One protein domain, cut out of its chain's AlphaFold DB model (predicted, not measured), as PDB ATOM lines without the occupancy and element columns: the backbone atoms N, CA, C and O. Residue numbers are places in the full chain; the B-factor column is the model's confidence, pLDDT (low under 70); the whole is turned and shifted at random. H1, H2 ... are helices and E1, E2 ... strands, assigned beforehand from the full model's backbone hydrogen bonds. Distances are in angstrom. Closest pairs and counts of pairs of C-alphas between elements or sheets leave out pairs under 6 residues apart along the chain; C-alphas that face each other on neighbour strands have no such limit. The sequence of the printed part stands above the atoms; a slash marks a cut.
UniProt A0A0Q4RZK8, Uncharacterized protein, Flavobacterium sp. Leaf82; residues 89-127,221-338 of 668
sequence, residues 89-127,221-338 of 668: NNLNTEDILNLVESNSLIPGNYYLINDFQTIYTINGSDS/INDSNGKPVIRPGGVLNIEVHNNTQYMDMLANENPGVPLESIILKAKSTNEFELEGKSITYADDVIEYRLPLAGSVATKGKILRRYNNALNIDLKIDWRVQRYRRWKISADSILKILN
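Overview. This is residues 89 to 127 and 221 to 338 of the 668 residues of an uncharacterized protein of Flavobacterium sp. Leaf82 (UniProt A0A0Q4RZK8). This domain, with little regular structure, is a strongly twisted antiparallel sheet, E1-E3-E4-E5-E6-E7, with H1 over one face, beside a lobe of loops, E2, H2 and H3. Of 157 printed residues, 61 are in named elements, along the chain H1-E1-E2-H2-E3-E4-E5-E6-E7-H3, mixed in class. It is compact, radius of gyration of the C-alphas 17.5 A, spanning 57 by 37 by 26 A.

Along the chain. Find E1, residues 110-116, from C-alpha 110 at (218.558, 232.171, 217.535); then E3, 260-266, E4, 272-278, E5, 284-289, E6, 301-307, and E7, 312-314. H1 is 93-101, E2 228-230, H2 237-240, and H3, 330-337, ends at (176.573, 218.613, 195.078).

Arrangement. E3 to E7 form a meander, antiparallel neighbours in turn; look across hairpin E5 and E6, where N 285 and O 306 are 2.8 A apart. H1 is on the sheet, its height 9.2 A. H1 has every O i to N i+4 pair within hydrogen-bond range, H3 2 of 4.

Size, cuts and confidence. Residues 128-220 are cut out; C-alphas 127 and 221 are 9.3 A apart. The link E7 to H3 is long; pLDDT is under 70 for 26 residues, among them 321-338.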
ATOM      1  N   ASN A  89     222.040 218.325 213.353       52.72
ATOM      2  CA  ASN A  89     221.817 219.305 214.436       52.72
ATOM      3  C   ASN A  89     220.574 220.192 214.245       52.72
ATOM      4  O   ASN A  89     220.341 221.129 215.006       52.72
ATOM      5  N   ASN A  90     219.764 219.895 213.237       65.44
ATOM      6  CA  ASN A  90     218.616 220.699 212.846       65.44
ATOM      7  C   ASN A  90     217.412 220.484 213.774       65.44
ATOM      8  O   ASN A  90     217.054 219.342 214.065       65.44
ATOM      9  N   LEU A  91     216.778 221.575 214.223       78.38
ATOM     10  CA  LEU A  91     215.493 221.508 214.918       78.38
ATOM     11  C   LEU A  91     214.372 221.434 213.882       78.38
ATOM     12  O   LEU A  91     214.370 222.151 212.873       78.38
ATOM     13  N   ASN A  92     213.423 220.545 214.135       86.00
ATOM     14  CA  ASN A  92     212.147 220.542 213.443       86.00
ATOM     15  C   ASN A  92     211.124 221.378 214.236       86.00
ATOM     16  O   ASN A  92     211.389 221.856 215.341       86.00
ATOM     17  N   THR A  93     209.941 221.576 213.664       85.88
ATOM     18  CA  THR A  93     208.883 222.369 214.307       85.88
ATOM     19  C   THR A  93     208.445 221.767 215.652       85.88
ATOM     20  O   THR A  93     208.168 222.513 216.584       85.88
ATOM     21  N   GLU A  94     208.434 220.440 215.781       87.12
ATOM     22  CA  GLU A  94     208.048 219.727 217.007       87.12
ATOM     23  C   GLU A  94     209.070 219.939 218.136       87.12
ATOM     24  O   GLU A  94     208.703 220.203 219.279       87.12
ATOM     25  N   ASP A  95     210.366 219.901 217.823       86.50
ATOM     26  CA  ASP A  95     211.438 220.176 218.782       86.50
ATOM     27  C   ASP A  95     211.287 221.586 219.382       86.50
ATOM     28  O   ASP A  95     211.492 221.796 220.577       86.50
ATOM     29  N   ILE A  96     210.889 222.555 218.552       86.44
ATOM     30  CA  ILE A  96     210.660 223.944 218.960       86.44
ATOM     31  C   ILE A  96     209.427 224.078 219.855       86.44
ATOM     32  O   ILE A  96     209.466 224.824 220.833       86.44
ATOM     33  N   LEU A  97     208.347 223.353 219.560       88.19
ATOM     34  CA  LEU A  97     207.157 223.342 220.414       88.19
ATOM     35  C   LEU A  97     207.471 222.738 221.783       88.19
ATOM     36  O   LEU A  97     207.142 223.341 222.799       88.19
ATOM     37  N   ASN A  98     208.216 221.631 221.821       87.56
ATOM     38  CA  ASN A  98     208.671 221.026 223.072       87.56
ATOM     39  C   ASN A  98     209.536 221.989 223.903       87.56
ATOM     40  O   ASN A  98     209.422 222.044 225.129       87.56
ATOM     41  N   LEU A  99     210.387 222.789 223.254       84.50
ATOM     42  CA  LEU A  99     211.168 223.839 223.911       84.50
ATOM     43  C   LEU A  99     210.285 224.940 224.513       84.50
ATOM     44  O   LEU A  99     210.522 225.360 225.646       84.50
ATOM     45  N   VAL A 100     209.274 225.390 223.768       86.88
ATOM     46  CA  VAL A 100     208.293 226.386 224.219       86.88
ATOM     47  C   VAL A 100     207.500 225.861 225.417       86.88
ATOM     48  O   VAL A 100     207.447 226.520 226.454       86.88
ATOM     49  N   GLU A 101     206.942 224.655 225.311       89.38
ATOM     50  CA  GLU A 101     206.114 224.035 226.352       89.38
ATOM     51  C   GLU A 101     206.903 223.738 227.634       89.38
ATOM     52  O   GLU A 101     206.395 223.913 228.743       89.38
ATOM     53  N   SER A 102     208.173 223.349 227.502       87.00
ATOM     54  CA  SER A 102     209.054 223.077 228.643       87.00
ATOM     55  C   SER A 102     209.693 224.327 229.260       87.00
ATOM     56  O   SER A 102     210.420 224.201 230.245       87.00
ATOM     57  N   ASN A 103     209.419 225.528 228.735       89.94
ATOM     58  CA  ASN A 103     210.082 226.784 229.112       89.94
ATOM     59  C   ASN A 103     211.623 226.712 229.007       89.94
ATOM     60  O   ASN A 103     212.337 227.225 229.871       89.94
ATOM     61  N   SER A 104     212.132 226.048 227.967       84.00
ATOM     62  CA  SER A 104     213.564 225.759 227.789       84.00
ATOM     63  C   SER A 104     214.255 226.647 226.749       84.00
ATOM     64  O   SER A 104     215.409 226.394 226.396       84.00
ATOM     65  N   LEU A 105     213.583 227.679 226.227       80.00
ATOM     66  CA  LEU A 105     214.240 228.645 225.346       80.00
ATOM     67  C   LEU A 105     215.233 229.505 226.137       80.00
ATOM     68  O   LEU A 105     215.030 229.813 227.310       80.00
ATOM     69  N   ILE A 106     216.306 229.923 225.474       80.69
ATOM     70  CA  ILE A 106     217.296 230.847 226.024       80.69
ATOM     71  C   ILE A 106     217.015 232.221 225.401       80.69
ATOM     72  O   ILE A 106     217.235 232.378 224.198       80.69
ATOM     73  N   PRO A 107     216.525 233.215 226.169       84.50
ATOM     74  CA  PRO A 107     216.231 234.544 225.635       84.50
ATOM     75  C   PRO A 107     217.435 235.148 224.899       84.50
ATOM     76  O   PRO A 107     218.559 235.107 225.395       84.50
ATOM     77  N   GLY A 108     217.196 235.710 223.715       74.62
ATOM     78  CA  GLY A 108     218.219 236.278 222.837       74.62
ATOM     79  C   GLY A 108     218.902 235.276 221.900       74.62
ATOM     80  O   GLY A 108     219.536 235.716 220.939       74.62
ATOM     81  N   ASN A 109     218.758 233.961 222.113       78.62
ATOM     82  CA  ASN A 109     219.306 232.963 221.192       78.62
ATOM     83  C   ASN A 109     218.472 232.847 219.910       78.62
ATOM     84  O   ASN A 109     217.256 233.052 219.902       78.62
ATOM     85  N   TYR A 110     219.155 232.460 218.833       79.06
ATOM     86  CA  TYR A 110     218.558 232.171 217.535       79.06
ATOM     87  C   TYR A 110     218.388 230.664 217.350       79.06
ATOM     88  O   TYR A 110     219.262 229.882 217.725       79.06
ATOM     89  N   TYR A 111     217.275 230.266 216.744       81.56
ATOM     90  CA  TYR A 111     216.897 228.878 216.519       81.56
ATOM     91  C   TYR A 111     216.552 228.680 215.044       81.56
ATOM     92  O   TYR A 111     215.699 229.387 214.507       81.56
ATOM     93  N   LEU A 112     217.219 227.724 214.395       82.81
ATOM     94  CA  LEU A 112     216.967 227.338 213.008       82.81
ATOM     95  C   LEU A 112     215.948 226.195 212.951       82.81
ATOM     96  O   LEU A 112     216.199 225.114 213.481       82.81
ATOM     97  N   ILE A 113     214.839 226.431 212.256       87.06
ATOM     98  CA  ILE A 113     213.806 225.442 211.940       87.06
ATOM     99  C   ILE A 113     213.912 225.105 210.463       87.06
ATOM    100  O   ILE A 113     213.835 226.016 209.652       87.06
ATOM    101  N   ASN A 114     214.058 223.835 210.090       84.88
ATOM    102  CA  ASN A 114     214.288 223.470 208.679       84.88
ATOM    103  C   ASN A 114     213.053 222.966 207.937       84.88
ATOM    104  O   ASN A 114     213.067 222.852 206.714       84.88
ATOM    105  N   ASP A 115     212.001 222.643 208.675       88.50
ATOM    106  CA  ASP A 115     210.790 222.031 208.149       88.50
ATOM    107  C   ASP A 115     209.555 222.896 208.402       88.50
ATOM    108  O   ASP A 115     208.438 222.379 208.510       88.50
ATOM    109  N   PHE A 116     209.755 224.212 208.526       90.31
ATOM    110  CA  PHE A 116     208.647 225.129 208.686       90.31
ATOM    111  C   PHE A 116     207.799 225.082 207.418       90.31
ATOM    112  O   PHE A 116     208.296 225.219 206.307       90.31
ATOM    113  N   GLN A 117     206.502 224.868 207.566       90.44
ATOM    114  CA  GLN A 117     205.582 224.785 206.442       90.44
ATOM    115  C   GLN A 117     204.426 225.718 206.738       90.44
ATOM    116  O   GLN A 117     203.774 225.568 207.768       90.44
ATOM    117  N   THR A 118     204.175 226.683 205.859       91.06
ATOM    118  CA  THR A 118     203.069 227.618 206.063       91.06
ATOM    119  C   THR A 118     201.733 226.899 205.876       91.06
ATOM    120  O   THR A 118     201.426 226.359 204.807       91.06
ATOM    121  N   ILE A 119     200.924 226.875 206.929       89.44
ATOM    122  CA  ILE A 119     199.579 226.309 206.914       89.44
ATOM    123  C   ILE A 119     198.558 227.441 206.878       89.44
ATOM    124  O   ILE A 119     198.586 228.377 207.682       89.44
ATOM    125  N   TYR A 120     197.604 227.340 205.958       87.44
ATOM    126  CA  TYR A 120     196.455 228.234 205.913       87.44
ATOM    127  C   TYR A 120     195.184 227.490 205.515       87.44
ATOM    128  O   TYR A 120     195.206 226.532 204.739       87.44
ATOM    129  N   THR A 121     194.059 227.974 206.037       88.12
ATOM    130  CA  THR A 121     192.730 227.549 205.607       88.12
ATOM    131  C   THR A 121     192.438 228.131 204.233       88.12
ATOM    132  O   THR A 121     192.562 229.339 204.019       88.12
ATOM    133  N   ILE A 122     192.035 227.281 203.296       85.62
ATOM    134  CA  ILE A 122     191.651 227.707 201.955       85.62
ATOM    135  C   ILE A 122     190.361 228.517 202.052       85.62
ATOM    136  O   ILE A 122     189.366 228.069 202.628       85.62
ATOM    137  N   ASN A 123     190.363 229.716 201.475       83.12
ATOM    138  CA  ASN A 123     189.198 230.588 201.512       83.12
ATOM    139  C   ASN A 123     187.975 229.914 200.859       83.12
ATOM    140  O   ASN A 123     188.100 229.266 199.820       83.12
ATOM    141  N   GLY A 124     186.801 230.051 201.482       84.38
ATOM    142  CA  GLY A 124     185.554 229.433 201.013       84.38
ATOM    143  C   GLY A 124     185.490 227.905 201.141       84.38
ATOM    144  O   GLY A 124     184.645 227.285 200.509       84.38
ATOM    145  N   SER A 125     186.385 227.280 201.914       89.31
ATOM    146  CA  SER A 125     186.338 225.832 202.185       89.31
ATOM    147  C   SER A 125     185.766 225.477 203.560       89.31
ATOM    148  O   SER A 125     185.572 224.302 203.861       89.31
ATOM    149  N   ASP A 126     185.511 226.474 204.408       91.69
ATOM    150  CA  ASP A 126     184.932 226.279 205.735       91.69
ATOM    151  C   ASP A 126     183.412 226.194 205.635       91.69
ATOM    152  O   ASP A 126     182.787 227.124 205.132       91.69
ATOM    153  N   SER A 127     182.819 225.084 206.072       91.75
ATOM    154  CA  SER A 127     181.362 224.926 206.187       91.75
ATOM    155  C   SER A 127     180.829 225.162 207.591       91.75
ATOM    156  O   SER A 127     179.621 225.055 207.789       91.75
ATOM    157  N   ILE A 221     182.455 217.810 202.097       88.50
ATOM    158  CA  ILE A 221     182.416 217.463 200.674       88.50
ATOM    159  C   ILE A 221     183.813 217.027 200.275       88.50
ATOM    160  O   ILE A 221     184.765 217.788 200.468       88.50
ATOM    161  N   ASN A 222     183.917 215.843 199.681       90.25
ATOM    162  CA  ASN A 222     185.159 215.329 199.124       90.25
ATOM    163  C   ASN A 222     185.123 215.374 197.592       90.25
ATOM    164  O   ASN A 222     184.051 215.367 196.991       90.25
ATOM    165  N   ASP A 223     186.296 215.435 196.973       86.81
ATOM    166  CA  ASP A 223     186.452 215.283 195.531       86.81
ATOM    167  C   ASP A 223     186.354 213.806 195.104       86.81
ATOM    168  O   ASP A 223     186.214 212.899 195.932       86.81
ATOM    169  N   SER A 224     186.459 213.552 193.799       87.81
ATOM    170  CA  SER A 224     186.471 212.198 193.221       87.81
ATOM    171  C   SER A 224     187.644 211.327 193.692       87.81
ATOM    172  O   SER A 224     187.582 210.106 193.563       87.81
ATOM    173  N   ASN A 225     188.687 211.927 194.272       87.94
ATOM    174  CA  ASN A 225     189.852 211.246 194.836       87.94
ATOM    175  C   ASN A 225     189.732 211.046 196.362       87.94
ATOM    176  O   ASN A 225     190.680 210.589 196.999       87.94
ATOM    177  N   GLY A 226     188.590 211.398 196.968       90.94
ATOM    178  CA  GLY A 226     188.339 211.270 198.404       90.94
ATOM    179  C   GLY A 226     188.973 212.364 199.270       90.94
ATOM    180  O   GLY A 226     188.977 212.235 200.494       90.94
ATOM    181  N   LYS A 227     189.502 213.441 198.679       90.25
ATOM    182  CA  LYS A 227     190.107 214.561 199.411       90.25
ATOM    183  C   LYS A 227     189.086 215.636 199.761       90.25
ATOM    184  O   LYS A 227     188.240 215.957 198.929       90.25
ATOM    185  N   PRO A 228     189.205 216.287 200.929       89.94
ATOM    186  CA  PRO A 228     188.256 217.308 201.333       89.94
ATOM    187  C   PRO A 228     188.350 218.558 200.447       89.94
ATOM    188  O   PRO A 228     189.418 219.093 200.139       89.94
ATOM    189  N   VAL A 229     187.186 219.052 200.053       89.62
ATOM    190  CA  VAL A 229     186.985 220.286 199.284       89.62
ATOM    191  C   VAL A 229     186.416 221.368 200.182       89.62
ATOM    192  O   VAL A 229     186.883 222.513 200.127       89.62
ATOM    193  N   ILE A 230     185.447 220.965 201.007       89.50
ATOM    194  CA  ILE A 230     184.754 221.758 202.017       89.50
ATOM    195  C   ILE A 230     184.607 220.896 203.270       89.50
ATOM    196  O   ILE A 230     184.294 219.711 203.156       89.50
ATOM    197  N   ARG A 231     184.826 221.467 204.457       92.38
ATOM    198  CA  ARG A 231     184.570 220.797 205.742       92.38
ATOM    199  C   ARG A 231     184.414 221.806 206.891       92.38
ATOM    200  O   ARG A 231     184.852 222.950 206.731       92.38
ATOM    201  N   PRO A 232     183.874 221.402 208.056       93.25
ATOM    202  CA  PRO A 232     183.863 222.261 209.239       93.25
ATOM    203  C   PRO A 232     185.292 222.653 209.642       93.25
ATOM    204  O   PRO A 232     186.169 221.794 209.734       93.25
ATOM    205  N   GLY A 233     185.541 223.945 209.854       90.12
ATOM    206  CA  GLY A 233     186.860 224.508 210.173       90.12
ATOM    207  C   GLY A 233     187.726 224.799 208.942       90.12
ATOM    208  O   GLY A 233     188.819 225.357 209.061       90.12
ATOM    209  N   GLY A 234     187.228 224.455 207.755       91.06
ATOM    210  CA  GLY A 234     187.898 224.643 206.479       91.06
ATOM    211  C   GLY A 234     188.970 223.608 206.161       91.06
ATOM    212  O   GLY A 234     189.443 222.844 207.004       91.06
ATOM    213  N   VAL A 235     189.323 223.561 204.882       90.69
ATOM    214  CA  VAL A 235     190.352 222.682 204.332       90.69
ATOM    215  C   VAL A 235     191.692 223.396 204.386       90.69
ATOM    216  O   VAL A 235     191.807 224.547 203.958       90.69
ATOM    217  N   LEU A 236     192.709 222.723 204.908       90.94
ATOM    218  CA  LEU A 236     194.062 223.254 204.963       90.94
ATOM    219  C   LEU A 236     194.762 223.041 203.619       90.94
ATOM    220  O   LEU A 236     194.570 222.027 202.946       90.94
ATOM    221  N   ASN A 237     195.625 223.978 203.237       89.88
ATOM    222  CA  ASN A 237     196.439 223.871 202.026       89.88
ATOM    223  C   ASN A 237     197.232 222.554 201.951       89.88
ATOM    224  O   ASN A 237     197.268 221.940 200.893       89.88
ATOM    225  N   ILE A 238     197.791 222.078 203.065       89.44
ATOM    226  CA  ILE A 238     198.569 220.827 203.132       89.44
ATOM    227  C   ILE A 238     197.747 219.551 202.891       89.44
ATOM    228  O   ILE A 238     198.302 218.519 202.527       89.44
ATOM    229  N   GLU A 239     196.426 219.597 203.076       89.31
ATOM    230  CA  GLU A 239     195.552 218.433 202.862       89.31
ATOM    231  C   GLU A 239     195.275 218.206 201.383       89.31
ATOM    232  O   GLU A 239     195.020 217.084 200.942       89.31
ATOM    233  N   VAL A 240     195.335 219.287 200.608       87.25
ATOM    234  CA  VAL A 240     195.067 219.249 199.179       87.25
ATOM    235  C   VAL A 240     196.364 219.273 198.392       87.25
ATOM    236  O   VAL A 240     196.526 218.406 197.541       87.25
ATOM    237  N   HIS A 241     197.308 220.159 198.717       87.88
ATOM    238  CA  HIS A 241     198.607 220.330 198.064       87.88
ATOM    239  C   HIS A 241     199.649 219.404 198.694       87.88
ATOM    240  O   HIS A 241     200.403 219.798 199.585       87.88
ATOM    241  N   ASN A 242     199.667 218.147 198.243       90.31
ATOM    242  CA  ASN A 242     200.486 217.074 198.817       90.31
ATOM    243  C   ASN A 242     201.082 216.114 197.766       90.31
ATOM    244  O   ASN A 242     201.330 214.949 198.072       90.31
ATOM    245  N   ASN A 243     201.308 216.578 196.530       91.75
ATOM    246  CA  ASN A 243     201.837 215.775 195.414       91.75
ATOM    247  C   ASN A 243     200.946 214.591 194.989       91.75
ATOM    248  O   ASN A 243     201.426 213.660 194.348       91.75
ATOM    249  N   THR A 244     199.658 214.593 195.336       92.06
ATOM    250  CA  THR A 244     198.681 213.613 194.823       92.06
ATOM    251  C   THR A 244     197.557 214.333 194.085       92.06
ATOM    252  O   THR A 244     197.405 215.547 194.238       92.06
ATOM    253  N   GLN A 245     196.779 213.624 193.266       89.56
ATOM    254  CA  GLN A 245     195.677 214.225 192.504       89.56
ATOM    255  C   GLN A 245     194.708 214.975 193.424       89.56
ATOM    256  O   GLN A 245     194.518 214.597 194.582       89.56
ATOM    257  N   TYR A 246     194.160 216.084 192.943       87.75
ATOM    258  CA  TYR A 246     193.172 216.866 193.680       87.75
ATOM    259  C   TYR A 246     192.231 217.537 192.696       87.75
ATOM    260  O   TYR A 246     192.677 218.327 191.863       87.75
ATOM    261  N   MET A 247     190.937 217.242 192.804       86.56
ATOM    262  CA  MET A 247     189.960 217.558 191.766       86.56
ATOM    263  C   MET A 247     190.467 217.050 190.405       86.56
ATOM    264  O   MET A 247     190.951 215.922 190.309       86.56
ATOM    265  N   ASP A 248     190.432 217.906 189.386       82.44
ATOM    266  CA  ASP A 248     190.948 217.618 188.048       82.44
ATOM    267  C   ASP A 248     192.469 217.826 187.918       82.44
ATOM    268  O   ASP A 248     193.021 217.633 186.838       82.44
ATOM    269  N   MET A 249     193.171 218.239 188.985       82.50
ATOM    270  CA  MET A 249     194.626 218.424 188.931       82.50
ATOM    271  C   MET A 249     195.350 217.088 189.042       82.50
ATOM    272  O   MET A 249     195.142 216.313 189.985       82.50
ATOM    273  N   LEU A 250     196.285 216.866 188.119       84.88
ATOM    274  CA  LEU A 250     197.228 215.762 188.207       84.88
ATOM    275  C   LEU A 250     198.196 215.957 189.386       84.88
ATOM    276  O   LEU A 250     198.430 217.066 189.864       84.88
ATOM    277  N   ALA A 251     198.803 214.864 189.854       88.00
ATOM    278  CA  ALA A 251     199.742 214.884 190.979       88.00
ATOM    279  C   ALA A 251     200.922 215.862 190.775       88.00
ATOM    280  O   ALA A 251     201.321 216.555 191.707       88.00
ATOM    281  N   ASN A 252     201.442 215.958 189.548       87.25
ATOM    282  CA  ASN A 252     202.512 216.887 189.171       87.25
ATOM    283  C   ASN A 252     202.049 218.353 189.075       87.25
ATOM    284  O   ASN A 252     202.866 219.260 189.208       87.25
ATOM    285  N   GLU A 253     200.755 218.597 188.861       84.06
ATOM    286  CA  GLU A 253     200.151 219.934 188.870       84.06
ATOM    287  C   GLU A 253     199.781 220.404 190.279       84.06
ATOM    288  O   GLU A 253     199.523 221.591 190.492       84.06
ATOM    289  N   ASN A 254     199.780 219.486 191.246       86.19
ATOM    290  CA  ASN A 254     199.401 219.726 192.627       86.19
ATOM    291  C   ASN A 254     200.575 219.491 193.601       86.19
ATOM    292  O   ASN A 254     200.502 218.615 194.476       86.19
ATOM    293  N   PRO A 255     201.681 220.243 193.448       86.31
ATOM    294  CA  PRO A 255     202.866 220.037 194.257       86.31
ATOM    295  C   PRO A 255     202.574 220.290 195.734       86.31
ATOM    296  O   PRO A 255     201.731 221.113 196.092       86.31
ATOM    297  N   GLY A 256     203.307 219.576 196.580       89.00
ATOM    298  CA  GLY A 256     203.301 219.752 198.021       89.00
ATOM    299  C   GLY A 256     203.599 221.192 198.427       89.00
ATOM    300  O   GLY A 256     204.380 221.884 197.772       89.00
ATOM    301  N   VAL A 257     203.007 221.631 199.537       89.94
ATOM    302  CA  VAL A 257     203.394 222.891 200.184       89.94
ATOM    303  C   VAL A 257     204.891 222.816 200.531       89.94
ATOM    304  O   VAL A 257     205.285 221.890 201.249       89.94
ATOM    305  N   PRO A 258     205.741 223.728 200.020       88.75
ATOM    306  CA  PRO A 258     207.181 223.644 200.224       88.75
ATOM    307  C   PRO A 258     207.533 223.807 201.702       88.75
ATOM    308  O   PRO A 258     206.887 224.566 202.428       88.75
ATOM    309  N   LEU A 259     208.569 223.088 202.128       90.62
ATOM    310  CA  LEU A 259     209.213 223.317 203.414       90.62
ATOM    311  C   LEU A 259     210.158 224.512 203.290       90.62
ATOM    312  O   LEU A 259     210.831 224.684 202.273       90.62
ATOM    313  N   GLU A 260     210.196 225.319 204.335       88.81
ATOM    314  CA  GLU A 260     211.011 226.511 204.457       88.81
ATOM    315  C   GLU A 260     211.897 226.386 205.691       88.81
ATOM    316  O   GLU A 260     211.466 225.962 206.766       88.81
ATOM    317  N   SER A 261     213.159 226.761 205.530       88.50
ATOM    318  CA  SER A 261     214.089 226.894 206.636       88.50
ATOM    319  C   SER A 261     214.054 228.333 207.134       88.50
ATOM    320  O   SER A 261     214.278 229.256 206.347       88.50
ATOM    321  N   ILE A 262     213.749 228.537 208.415       89.56
ATOM    322  CA  ILE A 262     213.579 229.862 209.023       89.56
ATOM    323  C   ILE A 262     214.368 229.983 210.325       89.56
ATOM    324  O   ILE A 262     214.596 228.996 211.025       89.56
ATOM    325  N   ILE A 263     214.750 231.209 210.667       85.75
ATOM    326  CA  ILE A 263     215.399 231.547 211.932       85.75
ATOM    327  C   ILE A 263     214.445 232.349 212.790       85.75
ATOM    328  O   ILE A 263     213.917 233.373 212.351       85.75
ATOM    329  N   LEU A 264     214.302 231.901 214.030       88.31
ATOM    330  CA  LEU A 264     213.521 232.558 215.065       88.31
ATOM    331  C   LEU A 264     214.435 233.031 216.188       88.31
ATOM    332  O   LEU A 264     215.379 232.328 216.553       88.31
ATOM    333  N   LYS A 265     214.140 234.189 216.776       84.81
ATOM    334  CA  LYS A 265     214.847 234.698 217.954       84.81
ATOM    335  C   LYS A 265     213.985 234.512 219.195       84.81
ATOM    336  O   LYS A 265     212.825 234.913 219.211       84.81
ATOM    337  N   ALA A 266     214.520 233.874 220.230       83.56
ATOM    338  CA  ALA A 266     213.799 233.701 221.485       83.56
ATOM    339  C   ALA A 266     213.670 235.050 222.206       83.56
ATOM    340  O   ALA A 266     214.668 235.715 222.488       83.56
ATOM    341  N   LYS A 267     212.439 235.441 222.527       89.62
ATOM    342  CA  LYS A 267     212.121 236.649 223.296       89.62
ATOM    343  C   LYS A 267     212.147 236.370 224.798       89.62
ATOM    344  O   LYS A 267     212.600 237.201 225.579       89.62
ATOM    345  N   SER A 268     211.673 235.194 225.199       91.12
ATOM    346  CA  SER A 268     211.639 234.720 226.584       91.12
ATOM    347  C   SER A 268     211.983 233.224 226.634       91.12
ATOM    348  O   SER A 268     212.403 232.639 225.637       91.12
ATOM    349  N   THR A 269     211.805 232.585 227.792       87.31
ATOM    350  CA  THR A 269     212.012 231.140 227.962       87.31
ATOM    351  C   THR A 269     210.949 230.274 227.282       87.31
ATOM    352  O   THR A 269     211.129 229.065 227.179       87.31
ATOM    353  N   ASN A 270     209.853 230.864 226.805       90.69
ATOM    354  CA  ASN A 270     208.727 230.160 226.181       90.69
ATOM    355  C   ASN A 270     208.070 230.933 225.030       90.69
ATOM    356  O   ASN A 270     206.998 230.570 224.558       90.69
ATOM    357  N   GLU A 271     208.688 232.016 224.579       92.69
ATOM    358  CA  GLU A 271     208.154 232.871 223.530       92.69
ATOM    359  C   GLU A 271     209.284 233.236 222.571       92.69
ATOM    360  O   GLU A 271     210.399 233.559 222.991       92.69
ATOM    361  N   PHE A 272     208.985 233.224 221.278       92.19
ATOM    362  CA  PHE A 272     209.842 233.819 220.261       92.19
ATOM    363  C   PHE A 272     209.375 235.238 219.924       92.19
ATOM    364  O   PHE A 272     208.243 235.621 220.218       92.19
ATOM    365  N   GLU A 273     210.244 236.027 219.304       92.44
ATOM    366  CA  GLU A 273     209.838 237.263 218.640       92.44
ATOM    367  C   GLU A 273     208.820 236.967 217.521       92.44
ATOM    368  O   GLU A 273     208.767 235.863 216.987       92.44
ATOM    369  N   LEU A 274     207.974 237.945 217.184       94.00
ATOM    370  CA  LEU A 274     206.968 237.782 216.123       94.00
ATOM    371  C   LEU A 274     207.611 237.664 214.733       94.00
ATOM    372  O   LEU A 274     207.054 237.025 213.837       94.00
ATOM    373  N   GLU A 275     208.762 238.313 214.563       93.88
ATOM    374  CA  GLU A 275     209.527 238.340 213.326       93.88
ATOM    375  C   GLU A 275     210.554 237.204 213.287       93.88
ATOM    376  O   GLU A 275     211.132 236.807 214.296       93.88
ATOM    377  N   GLY A 276     210.773 236.669 212.093       91.19
ATOM    378  CA  GLY A 276     211.803 235.691 211.783       91.19
ATOM    379  C   GLY A 276     212.414 235.976 210.416       91.19
ATOM    380  O   GLY A 276     211.922 236.809 209.655       91.19
ATOM    381  N   LYS A 277     213.492 235.271 210.076       89.44
ATOM    382  CA  LYS A 277     214.136 235.372 208.754       89.44
ATOM    383  C   LYS A 277     214.026 234.067 207.989       89.44
ATOM    384  O   LYS A 277     214.251 233.004 208.563       89.44
ATOM    385  N   SER A 278     213.743 234.148 206.693       89.50
ATOM    386  CA  SER A 278     213.835 232.985 205.812       89.50
ATOM    387  C   SER A 278     215.284 232.734 205.403       89.50
ATOM    388  O   SER A 278     215.986 233.650 204.977       89.50
ATOM    389  N   ILE A 279     215.730 231.484 205.504       84.62
ATOM    390  CA  ILE A 279     216.981 231.019 204.890       84.62
ATOM    391  C   ILE A 279     216.720 230.545 203.463       84.62
ATOM    392  O   ILE A 279     217.535 230.775 202.574       84.62
ATOM    393  N   THR A 280     215.581 229.887 203.229       84.44
ATOM    394  CA  THR A 280     215.206 229.402 201.894       84.44
ATOM    395  C   THR A 280     215.081 230.546 200.893       84.44
ATOM    396  O   THR A 280     215.448 230.393 199.730       84.44
ATOM    397  N   TYR A 281     214.587 231.697 201.344       86.19
ATOM    398  CA  TYR A 281     214.453 232.895 200.536       86.19
ATOM    399  C   TYR A 281     215.265 234.022 201.159       86.19
ATOM    400  O   TYR A 281     214.782 234.751 202.023       86.19
ATOM    401  N   ALA A 282     216.511 234.153 200.702       79.62
ATOM    402  CA  ALA A 282     217.372 235.247 201.118       79.62
ATOM    403  C   ALA A 282     216.641 236.595 200.956       79.62
ATOM    404  O   ALA A 282     215.905 236.809 199.992       79.62
ATOM    405  N   ASP A 283     216.837 237.471 201.939       82.81
ATOM    406  CA  ASP A 283     216.260 238.821 202.038       82.81
ATOM    407  C   ASP A 283     214.786 238.901 202.465       82.81
ATOM    408  O   ASP A 283     214.269 240.011 202.626       82.81
ATOM    409  N   ASP A 284     214.138 237.762 202.736       87.19
ATOM    410  CA  ASP A 284     212.808 237.732 203.347       87.19
ATOM    411  C   ASP A 284     212.877 237.797 204.884       87.19
ATOM    412  O   ASP A 284     213.478 236.948 205.554       87.19
ATOM    413  N   VAL A 285     212.157 238.767 205.441       91.44
ATOM    414  CA  VAL A 285     211.700 238.807 206.832       91.44
ATOM    415  C   VAL A 285     210.243 238.346 206.859       91.44
ATOM    416  O   VAL A 285     209.446 238.717 205.997       91.44
ATOM    417  N   ILE A 286     209.885 237.512 207.826       94.69
ATOM    418  CA  ILE A 286     208.533 236.972 207.980       94.69
ATOM    419  C   ILE A 286     207.977 237.320 209.354       94.69
ATOM    420  O   ILE A 286     208.671 237.190 210.352       94.69
ATOM    421  N   GLU A 287     206.702 237.687 209.422       95.38
ATOM    422  CA  GLU A 287     205.932 237.561 210.660       95.38
ATOM    423  C   GLU A 287     205.249 236.199 210.640       95.38
ATOM    424  O   GLU A 287     204.666 235.804 209.624       95.38
ATOM    425  N   TYR A 288     205.291 235.471 211.748       94.50
ATOM    426  CA  TYR A 288     204.791 234.101 211.788       94.50
ATOM    427  C   TYR A 288     203.986 233.806 213.050       94.50
ATOM    428  O   TYR A 288     203.884 234.591 213.991       94.50
ATOM    429  N   ARG A 289     203.368 232.631 213.049       93.50
ATOM    430  CA  ARG A 289     202.700 232.037 214.197       93.50
ATOM    431  C   ARG A 289     203.046 230.559 214.241       93.50
ATOM    432  O   ARG A 289     202.769 229.840 213.281       93.50
ATOM    433  N   LEU A 290     203.647 230.110 215.339       90.88
ATOM    434  CA  LEU A 290     203.819 228.681 215.605       90.88
ATOM    435  C   LEU A 290     202.448 228.021 215.815       90.88
ATOM    436  O   LEU A 290     201.500 228.703 216.220       90.88
ATOM    437  N   PRO A 291     202.310 226.719 215.520       86.25
ATOM    438  CA  PRO A 291     201.074 226.016 215.818       86.25
ATOM    439  C   PRO A 291     200.792 226.049 217.324       86.25
ATOM    440  O   PRO A 291     201.706 226.087 218.148       86.25
ATOM    441  N   LEU A 292     199.508 226.060 217.682       77.69
ATOM    442  CA  LEU A 292     199.101 225.953 219.081       77.69
ATOM    443  C   LEU A 292     199.280 224.504 219.548       77.69
ATOM    444  O   LEU A 292     198.977 223.575 218.793       77.69
ATOM    445  N   ALA A 293     199.714 224.322 220.795       67.56
ATOM    446  CA  ALA A 293     199.782 223.013 221.439       67.56
ATOM    447  C   ALA A 293     198.430 222.283 221.318       67.56
ATOM    448  O   ALA A 293     197.377 222.847 221.630       67.56
ATOM    449  N   GLY A 294     198.447 221.044 220.816       61.97
ATOM    450  CA  GLY A 294     197.239 220.243 220.577       61.97
ATOM    451  C   GLY A 294     196.421 220.618 219.332       61.97
ATOM    452  O   GLY A 294     195.357 220.036 219.113       61.97
ATOM    453  N   SER A 295     196.877 221.563 218.500       66.25
ATOM    454  CA  SER A 295     196.218 221.857 217.223       66.25
ATOM    455  C   SER A 295     196.494 220.769 216.179       66.25
ATOM    456  O   SER A 295     197.551 220.146 216.178       66.25
ATOM    457  N   VAL A 296     195.561 220.572 215.240       56.31
ATOM    458  CA  VAL A 296     195.735 219.636 214.106       56.31
ATOM    459  C   VAL A 296     196.870 220.084 213.170       56.31
ATOM    460  O   VAL A 296     197.441 219.277 212.440       56.31
ATOM    461  N   ALA A 297     197.212 221.374 213.187       60.06
ATOM    462  CA  ALA A 297     198.341 221.900 212.445       60.06
ATOM    463  C   ALA A 297     199.641 221.537 213.172       60.06
ATOM    464  O   ALA A 297     199.927 222.046 214.249       60.06
ATOM    465  N   THR A 298     200.454 220.685 212.555       68.12
ATOM    466  CA  THR A 298     201.792 220.325 213.056       68.12
ATOM    467  C   THR A 298     202.864 221.344 212.653       68.12
ATOM    468  O   THR A 298     204.036 221.176 212.985       68.12
ATOM    469  N   LYS A 299     202.480 222.394 211.909       84.00
ATOM    470  CA  LYS A 299     203.365 223.413 211.325       84.00
ATOM    471  C   LYS A 299     202.788 224.821 211.494       84.00
ATOM    472  O   LYS A 299     201.610 224.985 211.807       84.00
ATOM    473  N   GLY A 300     203.634 225.839 211.342       87.69
ATOM    474  CA  GLY A 300     203.261 227.232 211.588       87.69
ATOM    475  C   GLY A 300     202.512 227.906 210.437       87.69
ATOM    476  O   GLY A 300     202.207 227.311 209.410       87.69
ATOM    477  N   LYS A 301     202.212 229.192 210.604       91.69
ATOM    478  CA  LYS A 301     201.609 230.056 209.585       91.69
ATOM    479  C   LYS A 301     202.440 231.317 209.433       91.69
ATOM    480  O   LYS A 301     202.749 231.958 210.432       91.69
ATOM    481  N   ILE A 302     202.735 231.713 208.201       92.94
ATOM    482  CA  ILE A 302     203.283 233.044 207.920       92.94
ATOM    483  C   ILE A 302     202.129 234.040 207.794       92.94
ATOM    484  O   ILE A 302     201.163 233.819 207.059       92.94
ATOM    485  N   LEU A 303     202.214 235.108 208.580       92.00
ATOM    486  CA  LEU A 303     201.227 236.181 208.688       92.00
ATOM    487  C   LEU A 303     201.567 237.356 207.772       92.00
ATOM    488  O   LEU A 303     200.660 237.985 207.242       92.00
ATOM    489  N   ARG A 304     202.854 237.630 207.569       92.19
ATOM    490  CA  ARG A 304     203.364 238.688 206.696       92.19
ATOM    491  C   ARG A 304     204.722 238.267 206.164       92.19
ATOM    492  O   ARG A 304     205.462 237.571 206.853       92.19
ATOM    493  N   ARG A 305     205.056 238.693 204.955       92.56
ATOM    494  CA  ARG A 305     206.368 238.496 204.354       92.56
ATOM    495  C   ARG A 305     206.819 239.809 203.737       92.56
ATOM    496  O   ARG A 305     206.123 240.369 202.891       92.56
ATOM    497  N   TYR A 306     207.993 240.249 204.154       89.38
ATOM    498  CA  TYR A 306     208.655 241.444 203.673       89.38
ATOM    499  C   TYR A 306     209.977 241.064 203.009       89.38
ATOM    500  O   TYR A 306     210.824 240.433 203.633       89.38
ATOM    501  N   ASN A 307     210.156 241.427 201.741       88.31
ATOM    502  CA  ASN A 307     211.413 241.269 201.021       88.31
ATOM    503  C   ASN A 307     212.069 242.642 200.847       88.31
ATOM    504  O   ASN A 307     211.573 243.478 200.088       88.31
ATOM    505  N   ASN A 308     213.199 242.840 201.524       77.00
ATOM    506  CA  ASN A 308     213.950 244.097 201.500       77.00
ATOM    507  C   ASN A 308     214.492 244.431 200.103       77.00
ATOM    508  O   ASN A 308     214.371 245.562 199.642       77.00
ATOM    509  N   ALA A 309     215.078 243.446 199.419       73.56
ATOM    510  CA  ALA A 309     215.749 243.650 198.134       73.56
ATOM    511  C   ALA A 309     214.776 244.055 197.016       73.56
ATOM    512  O   ALA A 309     215.120 244.833 196.130       73.56
ATOM    513  N   LEU A 310     213.554 243.527 197.062       71.56
ATOM    514  CA  LEU A 310     212.505 243.770 196.076       71.56
ATOM    515  C   LEU A 310     211.510 244.853 196.509       71.56
ATOM    516  O   LEU A 310     210.606 245.164 195.735       71.56
ATOM    517  N   ASN A 311     211.645 245.388 197.728       81.88
ATOM    518  CA  ASN A 311     210.694 246.305 198.356       81.88
ATOM    519  C   ASN A 311     209.239 245.790 198.295       81.88
ATOM    520  O   ASN A 311     208.323 246.499 197.877       81.88
ATOM    521  N   ILE A 312     209.031 244.516 198.650       80.06
ATOM    522  CA  ILE A 312     207.709 243.870 198.658       80.06
ATOM    523  C   ILE A 312     207.299 243.628 200.097       80.06
ATOM    524  O   ILE A 312     207.999 242.914 200.804       80.06
ATOM    525  N   ASP A 313     206.136 244.127 200.497       89.69
ATOM    526  CA  ASP A 313     205.583 243.923 201.832       89.69
ATOM    527  C   ASP A 313     204.129 243.458 201.746       89.69
ATOM    528  O   ASP A 313     203.249 244.209 201.326       89.69
ATOM    529  N   LEU A 314     203.871 242.199 202.101       82.12
ATOM    530  CA  LEU A 314     202.544 241.599 201.991       82.12
ATOM    531  C   LEU A 314     202.142 240.914 203.293       82.12
ATOM    532  O   LEU A 314     202.880 240.097 203.835       82.12
ATOM    533  N   LYS A 315     200.913 241.168 203.757       89.44
ATOM    534  CA  LYS A 315     200.303 240.547 204.954       89.44
ATOM    535  C   LYS A 315     199.791 239.118 204.706       89.44
ATOM    536  O   LYS A 315     198.719 238.749 205.184       89.44
ATOM    537  N   ILE A 316     200.528 238.348 203.904       83.56
ATOM    538  CA  ILE A 316     200.284 236.942 203.556       83.56
ATOM    539  C   ILE A 316     201.583 236.286 203.064       83.56
ATOM    540  O   ILE A 316     202.505 236.968 202.613       83.56
ATOM    541  N   ASP A 317     201.630 234.951 203.051       84.19
ATOM    542  CA  ASP A 317     202.687 234.218 202.346       84.19
ATOM    543  C   ASP A 317     202.371 234.039 200.855       84.19
ATOM    544  O   ASP A 317     201.879 232.998 200.409       84.19
ATOM    545  N   TRP A 318     202.652 235.077 200.076       77.62
ATOM    546  CA  TRP A 318     202.351 235.143 198.644       77.62
ATOM    547  C   TRP A 318     203.080 234.094 197.787       77.62
ATOM    548  O   TRP A 318     202.636 233.802 196.679       77.62
ATOM    549  N   ARG A 319     204.180 233.501 198.274       75.06
ATOM    550  CA  ARG A 319     204.946 232.479 197.531       75.06
ATOM    551  C   ARG A 319     204.252 231.116 197.542       75.06
ATOM    552  O   ARG A 319     204.412 230.318 196.616       75.06
ATOM    553  N   VAL A 320     203.498 230.846 198.606       72.44
ATOM    554  CA  VAL A 320     202.903 229.534 198.876       72.44
ATOM    555  C   VAL A 320     201.383 229.561 198.793       72.44
ATOM    556  O   VAL A 320     200.784 228.537 198.462       72.44
ATOM    557  N   GLN A 321     200.755 230.720 199.018       66.19
ATOM    558  CA  GLN A 321     199.342 230.935 198.719       66.19
ATOM    559  C   GLN A 321     199.109 230.933 197.208       66.19
ATOM    560  O   GLN A 321     198.889 231.955 196.565       66.19
ATOM    561  N   ARG A 322     199.130 229.734 196.632       59.56
ATOM    562  CA  ARG A 322     198.555 229.479 195.321       59.56
ATOM    563  C   ARG A 322     197.054 229.486 195.538       59.56
ATOM    564  O   ARG A 322     196.517 228.628 196.242       59.56
ATOM    565  N   TYR A 323     196.368 230.485 194.995       48.19
ATOM    566  CA  TYR A 323     194.916 230.423 194.920       48.19
ATOM    567  C   TYR A 323     194.541 229.092 194.261       48.19
ATOM    568  O   TYR A 323     195.185 228.673 193.291       48.19
ATOM    569  N   ARG A 324     193.509 228.409 194.778       48.94
ATOM    570  CA  ARG A 324     192.853 227.364 193.985       48.94
ATOM    571  C   ARG A 324     192.591 227.988 192.608       48.94
ATOM    572  O   ARG A 324     192.037 229.084 192.558       48.94
ATOM    573  N   ARG A 325     192.946 227.294 191.514       41.19
ATOM    574  CA  ARG A 325     192.556 227.701 190.141       41.19
ATOM    575  C   ARG A 325     191.044 227.976 190.045       41.19
ATOM    576  O   ARG A 325     190.600 228.691 189.162       41.19
ATOM    577  N   TRP A 326     190.279 227.442 190.997       45.69
ATOM    578  CA  TRP A 326     188.843 227.567 191.136       45.69
ATOM    579  C   TRP A 326     188.506 228.338 192.422       45.69
ATOM    580  O   TRP A 326     188.562 227.780 193.523       45.69
ATOM    581  N   LYS A 327     188.131 229.618 192.305       45.69
ATOM    582  CA  LYS A 327     187.370 230.293 193.365       45.69
ATOM    583  C   LYS A 327     186.029 229.573 193.448       45.69
ATOM    584  O   LYS A 327     185.228 229.644 192.521       45.69
ATOM    585  N   ILE A 328     185.802 228.839 194.532       50.62
ATOM    586  CA  ILE A 328     184.525 228.172 194.750       50.62
ATOM    587  C   ILE A 328     183.509 229.259 195.114       50.62
ATOM    588  O   ILE A 328     183.411 229.678 196.265       50.62
ATOM    589  N   SER A 329     182.797 229.778 194.115       54.28
ATOM    590  CA  SER A 329     181.613 230.594 194.371       54.28
ATOM    591  C   SER A 329     180.518 229.719 194.980       54.28
ATOM    592  O   SER A 329     180.491 228.506 194.748       54.28
ATOM    593  N   ALA A 330     179.595 230.327 195.726       51.75
ATOM    594  CA  ALA A 330     178.425 229.625 196.248       51.75
ATOM    595  C   ALA A 330     177.711 228.838 195.125       51.75
ATOM    596  O   ALA A 330     177.424 227.652 195.273       51.75
ATOM    597  N   ASP A 331     177.553 229.430 193.943       53.69
ATOM    598  CA  ASP A 331     176.891 228.777 192.806       53.69
ATOM    599  C   ASP A 331     177.660 227.567 192.245       53.69
ATOM    600  O   ASP A 331     177.057 226.620 191.737       53.69
ATOM    601  N   SER A 332     178.990 227.552 192.370       55.91
ATOM    602  CA  SER A 332     179.830 226.446 191.885       55.91
ATOM    603  C   SER A 332     179.686 225.184 192.740       55.91
ATOM    604  O   SER A 332     179.808 224.076 192.229       55.91
ATOM    605  N   ILE A 333     179.378 225.330 194.033       55.09
ATOM    606  CA  ILE A 333     179.225 224.192 194.954       55.09
ATOM    607  C   ILE A 333     177.940 223.416 194.667       55.09
ATOM    608  O   ILE A 333     177.947 222.190 194.706       55.09
ATOM    609  N   LEU A 334     176.846 224.106 194.328       56.31
ATOM    610  CA  LEU A 334     175.583 223.452 193.971       56.31
ATOM    611  C   LEU A 334     175.727 222.578 192.719       56.31
ATOM    612  O   LEU A 334     175.126 221.508 192.648       56.31
ATOM    613  N   LYS A 335     176.571 222.985 191.759       56.44
ATOM    614  CA  LYS A 335     176.906 222.161 190.587       56.44
ATOM    615  C   LYS A 335     177.678 220.892 190.965       56.44
ATOM    616  O   LYS A 335     177.517 219.893 190.274       56.44
ATOM    617  N   ILE A 336     178.483 220.926 192.029       53.16
ATOM    618  CA  ILE A 336     179.246 219.774 192.540       53.16
ATOM    619  C   ILE A 336     178.344 218.838 193.363       53.16
ATOM    620  O   ILE A 336     178.444 217.624 193.232       53.16
ATOM    621  N   LEU A 337     177.444 219.388 194.185       52.22
ATOM    622  CA  LEU A 337     176.573 218.613 195.078       52.22
ATOM    623  C   LEU A 337     175.406 217.906 194.371       52.22
ATOM    624  O   LEU A 337     174.920 216.901 194.879       52.22
ATOM    625  N   ASN A 338     174.957 218.400 193.213       50.66
ATOM    626  CA  ASN A 338     173.775 217.879 192.511       50.66
ATOM    627  C   ASN A 338     174.072 216.824 191.424       50.66
ATOM    628  O   ASN A 338     173.262 216.665 190.511       50.66
TER     629      ASN A 338